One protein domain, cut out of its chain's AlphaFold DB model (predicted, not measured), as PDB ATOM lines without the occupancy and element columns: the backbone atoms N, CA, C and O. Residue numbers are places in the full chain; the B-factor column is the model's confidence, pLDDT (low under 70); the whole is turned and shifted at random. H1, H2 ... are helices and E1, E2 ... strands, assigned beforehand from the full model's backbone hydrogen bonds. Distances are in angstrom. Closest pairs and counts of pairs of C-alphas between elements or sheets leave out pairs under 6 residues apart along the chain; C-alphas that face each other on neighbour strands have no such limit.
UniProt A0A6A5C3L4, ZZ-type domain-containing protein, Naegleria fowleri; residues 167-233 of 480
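Overview. This is residues 167 to 233 of the 480 residues of the protein "ZZ-type domain-containing protein" of Naegleria fowleri (UniProt A0A6A5C3L4). A small two-strand hairpin, E3 and E4, forms the middle of this domain, with two short strands, E1 and E2, on one side of it and two helices, H1 and H2, on the opposite side. The long loop of residues 208 to 222 swings out from H1 and folds back to H2. The printed part has 67 residues with four named strands and then two named helices, in the order E1, E2, E3, E4, H1, H2; the sheet is E3 - E4, antiparallel, and the class is mixed, helices and strands, with under half of the residues in named elements. The whole is compact and rounded, with a radius of gyration of the C-alphas of 11.1 A and spans of 26 by 24 by 23 A.

Along the chain. E1, residues 167 to 170, begins at C-alpha 167 at (-18.025, 26.201, 34.953) and is 8.0 A long from first to last C-alpha. E2 is residues 177 to 179, 6.5 A. E3 is residues 184 to 186, 6.7 A, and E4 is residues 193 to 195, 7.1 A. H1, residues 201 to 207, begins at C-alpha 201 at (-28.231, 5.304, 26.158) and is 9.9 A long. H2, residues 223 to 233, is 15.5 A long and ends at C-alpha 233 at (-26.555, 7.224, 37.965).

Arrangement. E1 and E2 pair with no named strand. Their closest C-alphas, those of Asp 170 and Pro 177, are 4.2 A apart. The closest C-alphas of E1 and E4, those of Asp 170 and Cys 193, are 7.0 A apart. E3 and E4 form a hairpin, antiparallel with 151 degrees between their directions; C-alphas 185 and 194 face each other at 4.9 A. N 185 and O 194 are within hydrogen-bond range at 2.8 A, as are N 194 and O 185 at 2.7 A. H1 is apart from E3, and H2 is apart from E3 and from E4. H1 and H2 are near each other, with 5 pairs of C-alphas within 10 A. In both helices every O i to N i+4 pair is within hydrogen-bond range.

Size, cuts and confidence. The two C-alphas farthest apart, those of Arg 168 and Glu 202, are 28.1 A apart. The printed part has no cut. The link from H1 to H2, 15 residues, is long; the links from E2 to E3 and from E4 to H1 are tight, and those from E1 to E2 and from E3 to E4 are short. The mean pLDDT of the printed part is 73.6, and 25 residues are under 70, among them residues 209 to 229, of which 223 to 229 belong to H2.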
ATOM      1  N   TRP A 167     -18.555  25.883  36.278       61.22
ATOM      2  CA  TRP A 167     -18.025  26.201  34.953       61.22
ATOM      3  C   TRP A 167     -18.980  27.166  34.250       61.22
ATOM      4  O   TRP A 167     -20.190  27.046  34.396       61.22
ATOM      5  N   ARG A 168     -18.474  28.113  33.451       71.88
ATOM      6  CA  ARG A 168     -19.326  28.994  32.622       71.88
ATOM      7  C   ARG A 168     -19.884  28.271  31.385       71.88
ATOM      8  O   ARG A 168     -19.936  28.843  30.302       71.88
ATOM      9  N   LEU A 169     -20.234  27.002  31.549       80.44
ATOM     10  CA  LEU A 169     -20.807  26.140  30.533       80.44
ATOM     11  C   LEU A 169     -22.168  25.679  31.061       80.44
ATOM     12  O   LEU A 169     -22.264  25.216  32.200       80.44
ATOM     13  N   ASP A 170     -23.189  25.803  30.221       91.88
ATOM     14  CA  ASP A 170     -24.527  25.276  30.472       91.88
ATOM     15  C   ASP A 170     -24.764  24.087  29.544       91.88
ATOM     16  O   ASP A 170     -24.274  24.060  28.414       91.88
ATOM     17  N   CYS A 171     -25.502  23.090  30.020       93.81
ATOM     18  CA  CYS A 171     -25.869  21.942  29.206       93.81
ATOM     19  C   CYS A 171     -26.811  22.375  28.077       93.81
ATOM     20  O   CYS A 171     -27.911  22.856  28.352       93.81
ATOM     21  N   SER A 172     -26.437  22.154  26.816       94.44
ATOM     22  CA  SER A 172     -27.221  22.581  25.646       94.44
ATOM     23  C   SER A 172     -28.619  21.950  25.590       94.44
ATOM     24  O   SER A 172     -29.527  22.511  24.979       94.44
ATOM     25  N   GLN A 173     -28.830  20.810  26.259       94.25
ATOM     26  CA  GLN A 173     -30.116  20.113  26.272       94.25
ATOM     27  C   GLN A 173     -31.019  20.488  27.451       94.25
ATOM     28  O   GLN A 173     -32.209  20.725  27.247       94.25
ATOM     29  N   CYS A 174     -30.504  20.529  28.686       94.81
ATOM     30  CA  CYS A 174     -31.330  20.829  29.867       94.81
ATOM     31  C   CYS A 174     -31.199  22.275  30.371       94.81
ATOM     32  O   CYS A 174     -31.982  22.693  31.224       94.81
ATOM     33  N   GLY A 175     -30.228  23.038  29.863       94.75
ATOM     34  CA  GLY A 175     -29.942  24.419  30.254       94.75
ATOM     35  C   GLY A 175     -29.362  24.582  31.661       94.75
ATOM     36  O   GLY A 175     -29.228  25.709  32.126       94.75
ATOM     37  N   ALA A 176     -29.064  23.488  32.369       92.31
ATOM     38  CA  ALA A 176     -28.484  23.554  33.705       92.31
ATOM     39  C   ALA A 176     -26.958  23.754  33.634       92.31
ATOM     40  O   ALA A 176     -26.314  23.169  32.759       92.31
ATOM     41  N   PRO A 177     -26.370  24.526  34.563       89.31
ATOM     42  CA  PRO A 177     -24.927  24.743  34.604       89.31
ATOM     43  C   PRO A 177     -24.175  23.473  35.021       89.31
ATOM     44  O   PRO A 177     -24.692  22.659  35.792       89.31
ATOM     45  N   PHE A 178     -22.925  23.330  34.575       82.50
ATOM     46  CA  PHE A 178     -22.047  22.245  35.028       82.50
ATOM     47  C   PHE A 178     -21.364  22.583  36.356       82.50
ATOM     48  O   PHE A 178     -20.652  23.587  36.489       82.50
ATOM     49  N   HIS A 179     -21.514  21.701  37.344       81.50
ATOM     50  CA  HIS A 179     -20.778  21.824  38.600       81.50
ATOM     51  C   HIS A 179     -19.294  21.480  38.420       81.50
ATOM     52  O   HIS A 179     -18.908  20.660  37.586       81.50
ATOM     53  N   HIS A 180     -18.431  22.079  39.240       67.56
ATOM     54  CA  HIS A 180     -17.015  21.733  39.268       67.56
ATOM     55  C   HIS A 180     -16.845  20.235  39.567       67.56
ATOM     56  O   HIS A 180     -17.274  19.751  40.615       67.56
ATOM     57  N   ARG A 181     -16.180  19.530  38.638       68.00
ATOM     58  CA  ARG A 181     -15.964  18.067  38.585       68.00
ATOM     59  C   ARG A 181     -17.141  17.224  38.097       68.00
ATOM     60  O   ARG A 181     -17.034  15.999  38.128       68.00
ATOM     61  N   GLU A 182     -18.232  17.829  37.638       76.56
ATOM     62  CA  GLU A 182     -19.268  17.070  36.946       76.56
ATOM     63  C   GLU A 182     -18.767  16.649  35.553       76.56
ATOM     64  O   GLU A 182     -18.365  17.512  34.772       76.56
ATOM     65  N   PRO A 183     -18.749  15.342  35.231       77.06
ATOM     66  CA  PRO A 183     -18.422  14.897  33.886       77.06
ATOM     67  C   PRO A 183     -19.526  15.314  32.910       77.06
ATOM     68  O   PRO A 183     -20.718  15.189  33.204       77.06
ATOM     69  N   TYR A 184     -19.115  15.771  31.734       82.88
ATOM     70  CA  TYR A 184     -20.002  16.187  30.655       82.88
ATOM     71  C   TYR A 184     -19.496  15.671  29.305       82.88
ATOM     72  O   TYR A 184     -18.399  15.119  29.203       82.88
ATOM     73  N   ILE A 185     -20.338  15.812  28.289       82.75
ATOM     74  CA  ILE A 185     -20.132  15.353  26.919       82.75
ATOM     75  C   ILE A 185     -19.994  16.588  26.040       82.75
ATOM     76  O   ILE A 185     -20.924  17.379  26.009       82.75
ATOM     77  N   GLU A 186     -18.874  16.766  25.345       85.06
ATOM     78  CA  GLU A 186     -18.735  17.816  24.327       85.06
ATOM     79  C   GLU A 186     -18.889  17.191  22.939       85.06
ATOM     80  O   GLU A 186     -18.166  16.259  22.577       85.06
ATOM     81  N   GLU A 187     -19.859  17.667  22.168       80.69
ATOM     82  CA  GLU A 187     -20.090  17.210  20.804       80.69
ATOM     83  C   GLU A 187     -19.108  17.879  19.837       80.69
ATOM     84  O   GLU A 187     -19.132  19.092  19.647       80.69
ATOM     85  N   ALA A 188     -18.263  17.082  19.177       75.19
ATOM     86  CA  ALA A 188     -17.182  17.592  18.329       75.19
ATOM     87  C   ALA A 188     -17.653  18.491  17.166       75.19
ATOM     88  O   ALA A 188     -16.928  19.402  16.766       75.19
ATOM     89  N   ASP A 189     -18.849  18.239  16.623       79.31
ATOM     90  CA  ASP A 189     -19.364  18.962  15.455       79.31
ATOM     91  C   ASP A 189     -20.078  20.275  15.823       79.31
ATOM     92  O   ASP A 189     -20.018  21.243  15.062       79.31
ATOM     93  N   SER A 190     -20.761  20.324  16.971       85.19
ATOM     94  CA  SER A 190     -21.564  21.474  17.418       85.19
ATOM     95  C   SER A 190     -20.850  22.337  18.463       85.19
ATOM     96  O   SER A 190     -21.145  23.529  18.570       85.19
ATOM     97  N   GLY A 191     -19.903  21.763  19.211       84.56
ATOM     98  CA  GLY A 191     -19.341  22.361  20.423       84.56
ATOM     99  C   GLY A 191     -20.332  22.387  21.591       84.56
ATOM    100  O   GLY A 191     -20.091  23.087  22.575       84.56
ATOM    101  N   ASP A 192     -21.458  21.675  21.481       89.12
ATOM    102  CA  ASP A 192     -22.456  21.595  22.542       89.12
ATOM    103  C   ASP A 192     -21.941  20.746  23.704       89.12
ATOM    104  O   ASP A 192     -21.404  19.655  23.508       89.12
ATOM    105  N   CYS A 193     -22.157  21.227  24.927       89.12
ATOM    106  CA  CYS A 193     -21.845  20.492  26.147       89.12
ATOM    107  C   CYS A 193     -23.134  19.879  26.709       89.12
ATOM    108  O   CYS A 193     -24.115  20.587  26.901       89.12
ATOM    109  N   LEU A 194     -23.151  18.587  27.027       89.75
ATOM    110  CA  LEU A 194     -24.317  17.862  27.539       89.75
ATOM    111  C   LEU A 194     -23.990  17.164  28.863       89.75
ATOM    112  O   LEU A 194     -22.920  16.575  29.023       89.75
ATOM    113  N   HIS A 195     -24.913  17.175  29.828       92.00
ATOM    114  CA  HIS A 195     -24.808  16.288  30.993       92.00
ATOM    115  C   HIS A 195     -24.854  14.828  30.547       92.00
ATOM    116  O   HIS A 195     -25.599  14.485  29.631       92.00
ATOM    117  N   LEU A 196     -24.140  13.948  31.256       87.00
ATOM    118  CA  LEU A 196     -24.214  12.501  31.010       87.00
ATOM    119  C   LEU A 196     -25.660  11.987  31.018       87.00
ATOM    120  O   LEU A 196     -26.018  11.154  30.197       87.00
ATOM    121  N   ASP A 197     -26.494  12.513  31.917       86.25
ATOM    122  CA  ASP A 197     -27.894  12.101  32.067       86.25
ATOM    123  C   ASP A 197     -28.821  12.674  30.976       86.25
ATOM    124  O   ASP A 197     -29.967  12.244  30.854       86.25
ATOM    125  N   CYS A 198     -28.345  13.645  30.190       91.38
ATOM    126  CA  CYS A 198     -29.094  14.226  29.076       91.38
ATOM    127  C   CYS A 198     -28.932  13.415  27.781       91.38
ATOM    128  O   CYS A 198     -29.846  13.399  26.961       91.38
ATOM    129  N   VAL A 199     -27.833  12.674  27.633       87.25
ATOM    130  CA  VAL A 199     -27.585  11.846  26.447       87.25
ATOM    131  C   VAL A 199     -28.309  10.506  26.571       87.25
ATOM    132  O   VAL A 199     -28.242   9.832  27.606       87.25
ATOM    133  N   ASP A 200     -29.030  10.109  25.519       89.12
ATOM    134  CA  ASP A 200     -29.709   8.814  25.514       89.12
ATOM    135  C   ASP A 200     -28.699   7.650  25.550       89.12
ATOM    136  O   ASP A 200     -27.551   7.780  25.139       89.12
ATOM    137  N   LYS A 201     -29.107   6.481  26.057       82.69
ATOM    138  CA  LYS A 201     -28.231   5.304  26.158       82.69
ATOM    139  C   LYS A 201     -27.727   4.826  24.794       82.69
ATOM    140  O   LYS A 201     -26.583   4.380  24.702       82.69
ATOM    141  N   GLU A 202     -28.573   4.834  23.774       84.38
ATOM    142  CA  GLU A 202     -28.213   4.383  22.426       84.38
ATOM    143  C   GLU A 202     -27.216   5.367  21.812       84.38
ATOM    144  O   GLU A 202     -26.123   4.970  21.409       84.38
ATOM    145  N   GLU A 203     -27.528   6.656  21.918       82.50
ATOM    146  CA  GLU A 203     -26.674   7.761  21.489       82.50
ATOM    147  C   GLU A 203     -25.322   7.789  22.223       82.50
ATOM    148  O   GLU A 203     -24.277   7.972  21.601       82.50
ATOM    149  N   PHE A 204     -25.308   7.532  23.534       83.88
ATOM    150  CA  PHE A 204     -24.088   7.440  24.333       83.88
ATOM    151  C   PHE A 204     -23.175   6.319  23.832       83.88
ATOM    152  O   PHE A 204     -21.972   6.530  23.699       83.88
ATOM    153  N   ASN A 205     -23.724   5.138  23.522       78.44
ATOM    154  CA  ASN A 205     -22.938   4.003  23.030       78.44
ATOM    155  C   ASN A 205     -22.397   4.229  21.616       78.44
ATOM    156  O   ASN A 205     -21.276   3.814  21.334       78.44
ATOM    157  N   GLU A 206     -23.166   4.874  20.739       80.12
ATOM    158  CA  GLU A 206     -22.702   5.231  19.394       80.12
ATOM    159  C   GLU A 206     -21.596   6.281  19.455       80.12
ATOM    160  O   GLU A 206     -20.571   6.172  18.778       80.12
ATOM    161  N   LYS A 207     -21.780   7.287  20.311       70.50
ATOM    162  CA  LYS A 207     -20.841   8.392  20.416       70.50
ATOM    163  C   LYS A 207     -19.609   8.033  21.236       70.50
ATOM    164  O   LYS A 207     -18.610   8.705  21.023       70.50
ATOM    165  N   ILE A 208     -19.611   6.977  22.081       72.00
ATOM    166  CA  ILE A 208     -18.542   6.678  23.071       72.00
ATOM    167  C   ILE A 208     -17.121   6.624  22.490       72.00
ATOM    168  O   ILE A 208     -16.148   6.937  23.177       72.00
ATOM    169  N   GLU A 209     -16.996   6.233  21.224       58.66
ATOM    170  CA  GLU A 209     -15.713   6.146  20.513       58.66
ATOM    171  C   GLU A 209     -15.296   7.468  19.854       58.66
ATOM    172  O   GLU A 209     -14.108   7.702  19.639       58.66
ATOM    173  N   HIS A 210     -16.265   8.349  19.598       55.94
ATOM    174  CA  HIS A 210     -16.100   9.702  19.071       55.94
ATOM    175  C   HIS A 210     -15.935  10.771  20.162       55.94
ATOM    176  O   HIS A 210     -15.693  11.927  19.826       55.94
ATOM    177  N   PHE A 211     -15.958  10.394  21.448       59.03
ATOM    178  CA  PHE A 211     -15.531  11.232  22.588       59.03
ATOM    179  C   PHE A 211     -14.018  11.478  22.582       59.03
ATOM    180  O   PHE A 211     -13.372  11.400  23.626       59.03
ATOM    181  N   ALA A 212     -13.432  11.678  21.402       41.19
ATOM    182  CA  ALA A 212     -12.015  11.831  21.150       41.19
ATOM    183  C   ALA A 212     -11.448  12.935  22.039       41.19
ATOM    184  O   ALA A 212     -11.399  14.085  21.634       41.19
ATOM    185  N   GLN A 213     -11.013  12.536  23.236       42.47
ATOM    186  CA  GLN A 213     -10.501  13.385  24.297       42.47
ATOM    187  C   GLN A 213     -11.494  14.486  24.704       42.47
ATOM    188  O   GLN A 213     -11.857  15.365  23.935       42.47
ATOM    189  N   ILE A 214     -11.829  14.538  25.992       42.69
ATOM    190  CA  ILE A 214     -12.049  15.837  26.636       42.69
ATOM    191  C   ILE A 214     -10.713  16.584  26.472       42.69
ATOM    192  O   ILE A 214      -9.793  16.450  27.282       42.69
ATOM    193  N   TYR A 215     -10.532  17.230  25.319       39.81
ATOM    194  CA  TYR A 215      -9.293  17.845  24.858       39.81
ATOM    195  C   TYR A 215      -9.220  19.224  25.504       39.81
ATOM    196  O   TYR A 215      -9.363  20.265  24.875       39.81
ATOM    197  N   GLY A 216      -9.063  19.210  26.822       42.06
ATOM    198  CA  GLY A 216      -9.073  20.408  27.635       42.06
ATOM    199  C   GLY A 216      -9.321  20.064  29.093       42.06
ATOM    200  O   GLY A 216     -10.451  20.024  29.552       42.06
ATOM    201  N   TYR A 217      -8.239  19.835  29.831       43.59
ATOM    202  CA  TYR A 217      -8.172  20.003  31.286       43.59
ATOM    203  C   TYR A 217      -8.940  19.055  32.230       43.59
ATOM    204  O   TYR A 217      -8.641  19.093  33.421       43.59
ATOM    205  N   ILE A 218      -9.814  18.145  31.782       44.59
ATOM    206  CA  ILE A 218     -10.419  17.132  32.680       44.59
ATOM    207  C   ILE A 218      -9.978  15.716  32.286       44.59
ATOM    208  O   ILE A 218     -10.760  14.891  31.823       44.59
ATOM    209  N   SER A 219      -8.702  15.400  32.522       44.66
ATOM    210  CA  SER A 219      -8.142  14.043  32.373       44.66
ATOM    211  C   SER A 219      -8.484  13.095  33.540       44.66
ATOM    212  O   SER A 219      -7.884  12.029  33.685       44.66
ATOM    213  N   HIS A 220      -9.425  13.477  34.409       49.38
ATOM    214  CA  HIS A 220      -9.657  12.800  35.687       49.38
ATOM    215  C   HIS A 220     -10.568  11.574  35.617       49.38
ATOM    216  O   HIS A 220     -10.552  10.790  36.559       49.38
ATOM    217  N   PHE A 221     -11.329  11.387  34.537       50.00
ATOM    218  CA  PHE A 221     -12.183  10.214  34.375       50.00
ATOM    219  C   PHE A 221     -11.686   9.358  33.214       50.00
ATOM    220  O   PHE A 221     -11.704   9.761  32.053       50.00
ATOM    221  N   SER A 222     -11.247   8.143  33.526       62.47
ATOM    222  CA  SER A 222     -11.048   7.098  32.530       62.47
ATOM    223  C   SER A 222     -12.368   6.811  31.806       62.47
ATOM    224  O   SER A 222     -13.449   6.945  32.384       62.47
ATOM    225  N   ARG A 223     -12.297   6.339  30.553       62.97
ATOM    226  CA  ARG A 223     -13.475   5.859  29.797       62.97
ATOM    227  C   ARG A 223     -14.351   4.937  30.659       62.97
ATOM    228  O   ARG A 223     -15.568   5.070  30.661       62.97
ATOM    229  N   ASN A 224     -13.726   4.072  31.462       61.72
ATOM    230  CA  ASN A 224     -14.409   3.162  32.382       61.72
ATOM    231  C   ASN A 224     -15.120   3.873  33.543       61.72
ATOM    232  O   ASN A 224     -16.172   3.409  33.969       61.72
ATOM    233  N   GLU A 225     -14.597   4.987  34.051       64.00
ATOM    234  CA  GLU A 225     -15.263   5.780  35.091       64.00
ATOM    235  C   GLU A 225     -16.431   6.595  34.538       64.00
ATOM    236  O   GLU A 225     -17.443   6.710  35.224       64.00
ATOM    237  N   ILE A 226     -16.346   7.098  33.301       65.94
ATOM    238  CA  ILE A 226     -17.481   7.754  32.627       65.94
ATOM    239  C   ILE A 226     -18.592   6.731  32.380       65.94
ATOM    240  O   ILE A 226     -19.734   6.964  32.766       65.94
ATOM    241  N   ILE A 227     -18.238   5.559  31.841       69.00
ATOM    242  CA  ILE A 227     -19.146   4.415  31.682       69.00
ATOM    243  C   ILE A 227     -19.761   4.034  33.034       69.00
ATOM    244  O   ILE A 227     -20.979   3.954  33.164       69.00
ATOM    245  N   SER A 228     -18.935   3.846  34.068       69.38
ATOM    246  CA  SER A 228     -19.399   3.474  35.408       69.38
ATOM    247  C   SER A 228     -20.313   4.541  36.004       69.38
ATOM    248  O   SER A 228     -21.322   4.189  36.599       69.38
ATOM    249  N   THR A 229     -20.006   5.826  35.829       69.50
ATOM    250  CA  THR A 229     -20.813   6.937  36.351       69.50
ATOM    251  C   THR A 229     -22.147   7.041  35.619       69.50
ATOM    252  O   THR A 229     -23.180   7.126  36.283       69.50
ATOM    253  N   PHE A 230     -22.143   6.943  34.285       77.06
ATOM    254  CA  PHE A 230     -23.348   6.904  33.454       77.06
ATOM    255  C   PHE A 230     -24.271   5.752  33.878       77.06
ATOM    256  O   PHE A 230     -25.446   5.961  34.186       77.06
ATOM    257  N   PHE A 231     -23.730   4.534  34.001       72.50
ATOM    258  CA  PHE A 231     -24.520   3.376  34.418       72.50
ATOM    259  C   PHE A 231     -24.930   3.430  35.894       72.50
ATOM    260  O   PHE A 231     -26.074   3.105  36.185       72.50
ATOM    261  N   LYS A 232     -24.074   3.884  36.823       70.44
ATOM    262  CA  LYS A 232     -24.413   4.034  38.254       70.44
ATOM    263  C   LYS A 232     -25.540   5.035  38.470       70.44
ATOM    264  O   LYS A 232     -26.477   4.716  39.195       70.44
ATOM    265  N   ARG A 233     -25.484   6.218  37.846       69.06
ATOM    266  CA  ARG A 233     -26.555   7.224  37.965       69.06
ATOM    267  C   ARG A 233     -27.871   6.669  37.429       69.06
ATOM    268  O   ARG A 233     -28.889   6.742  38.115       69.06
TER     269      ARG A 233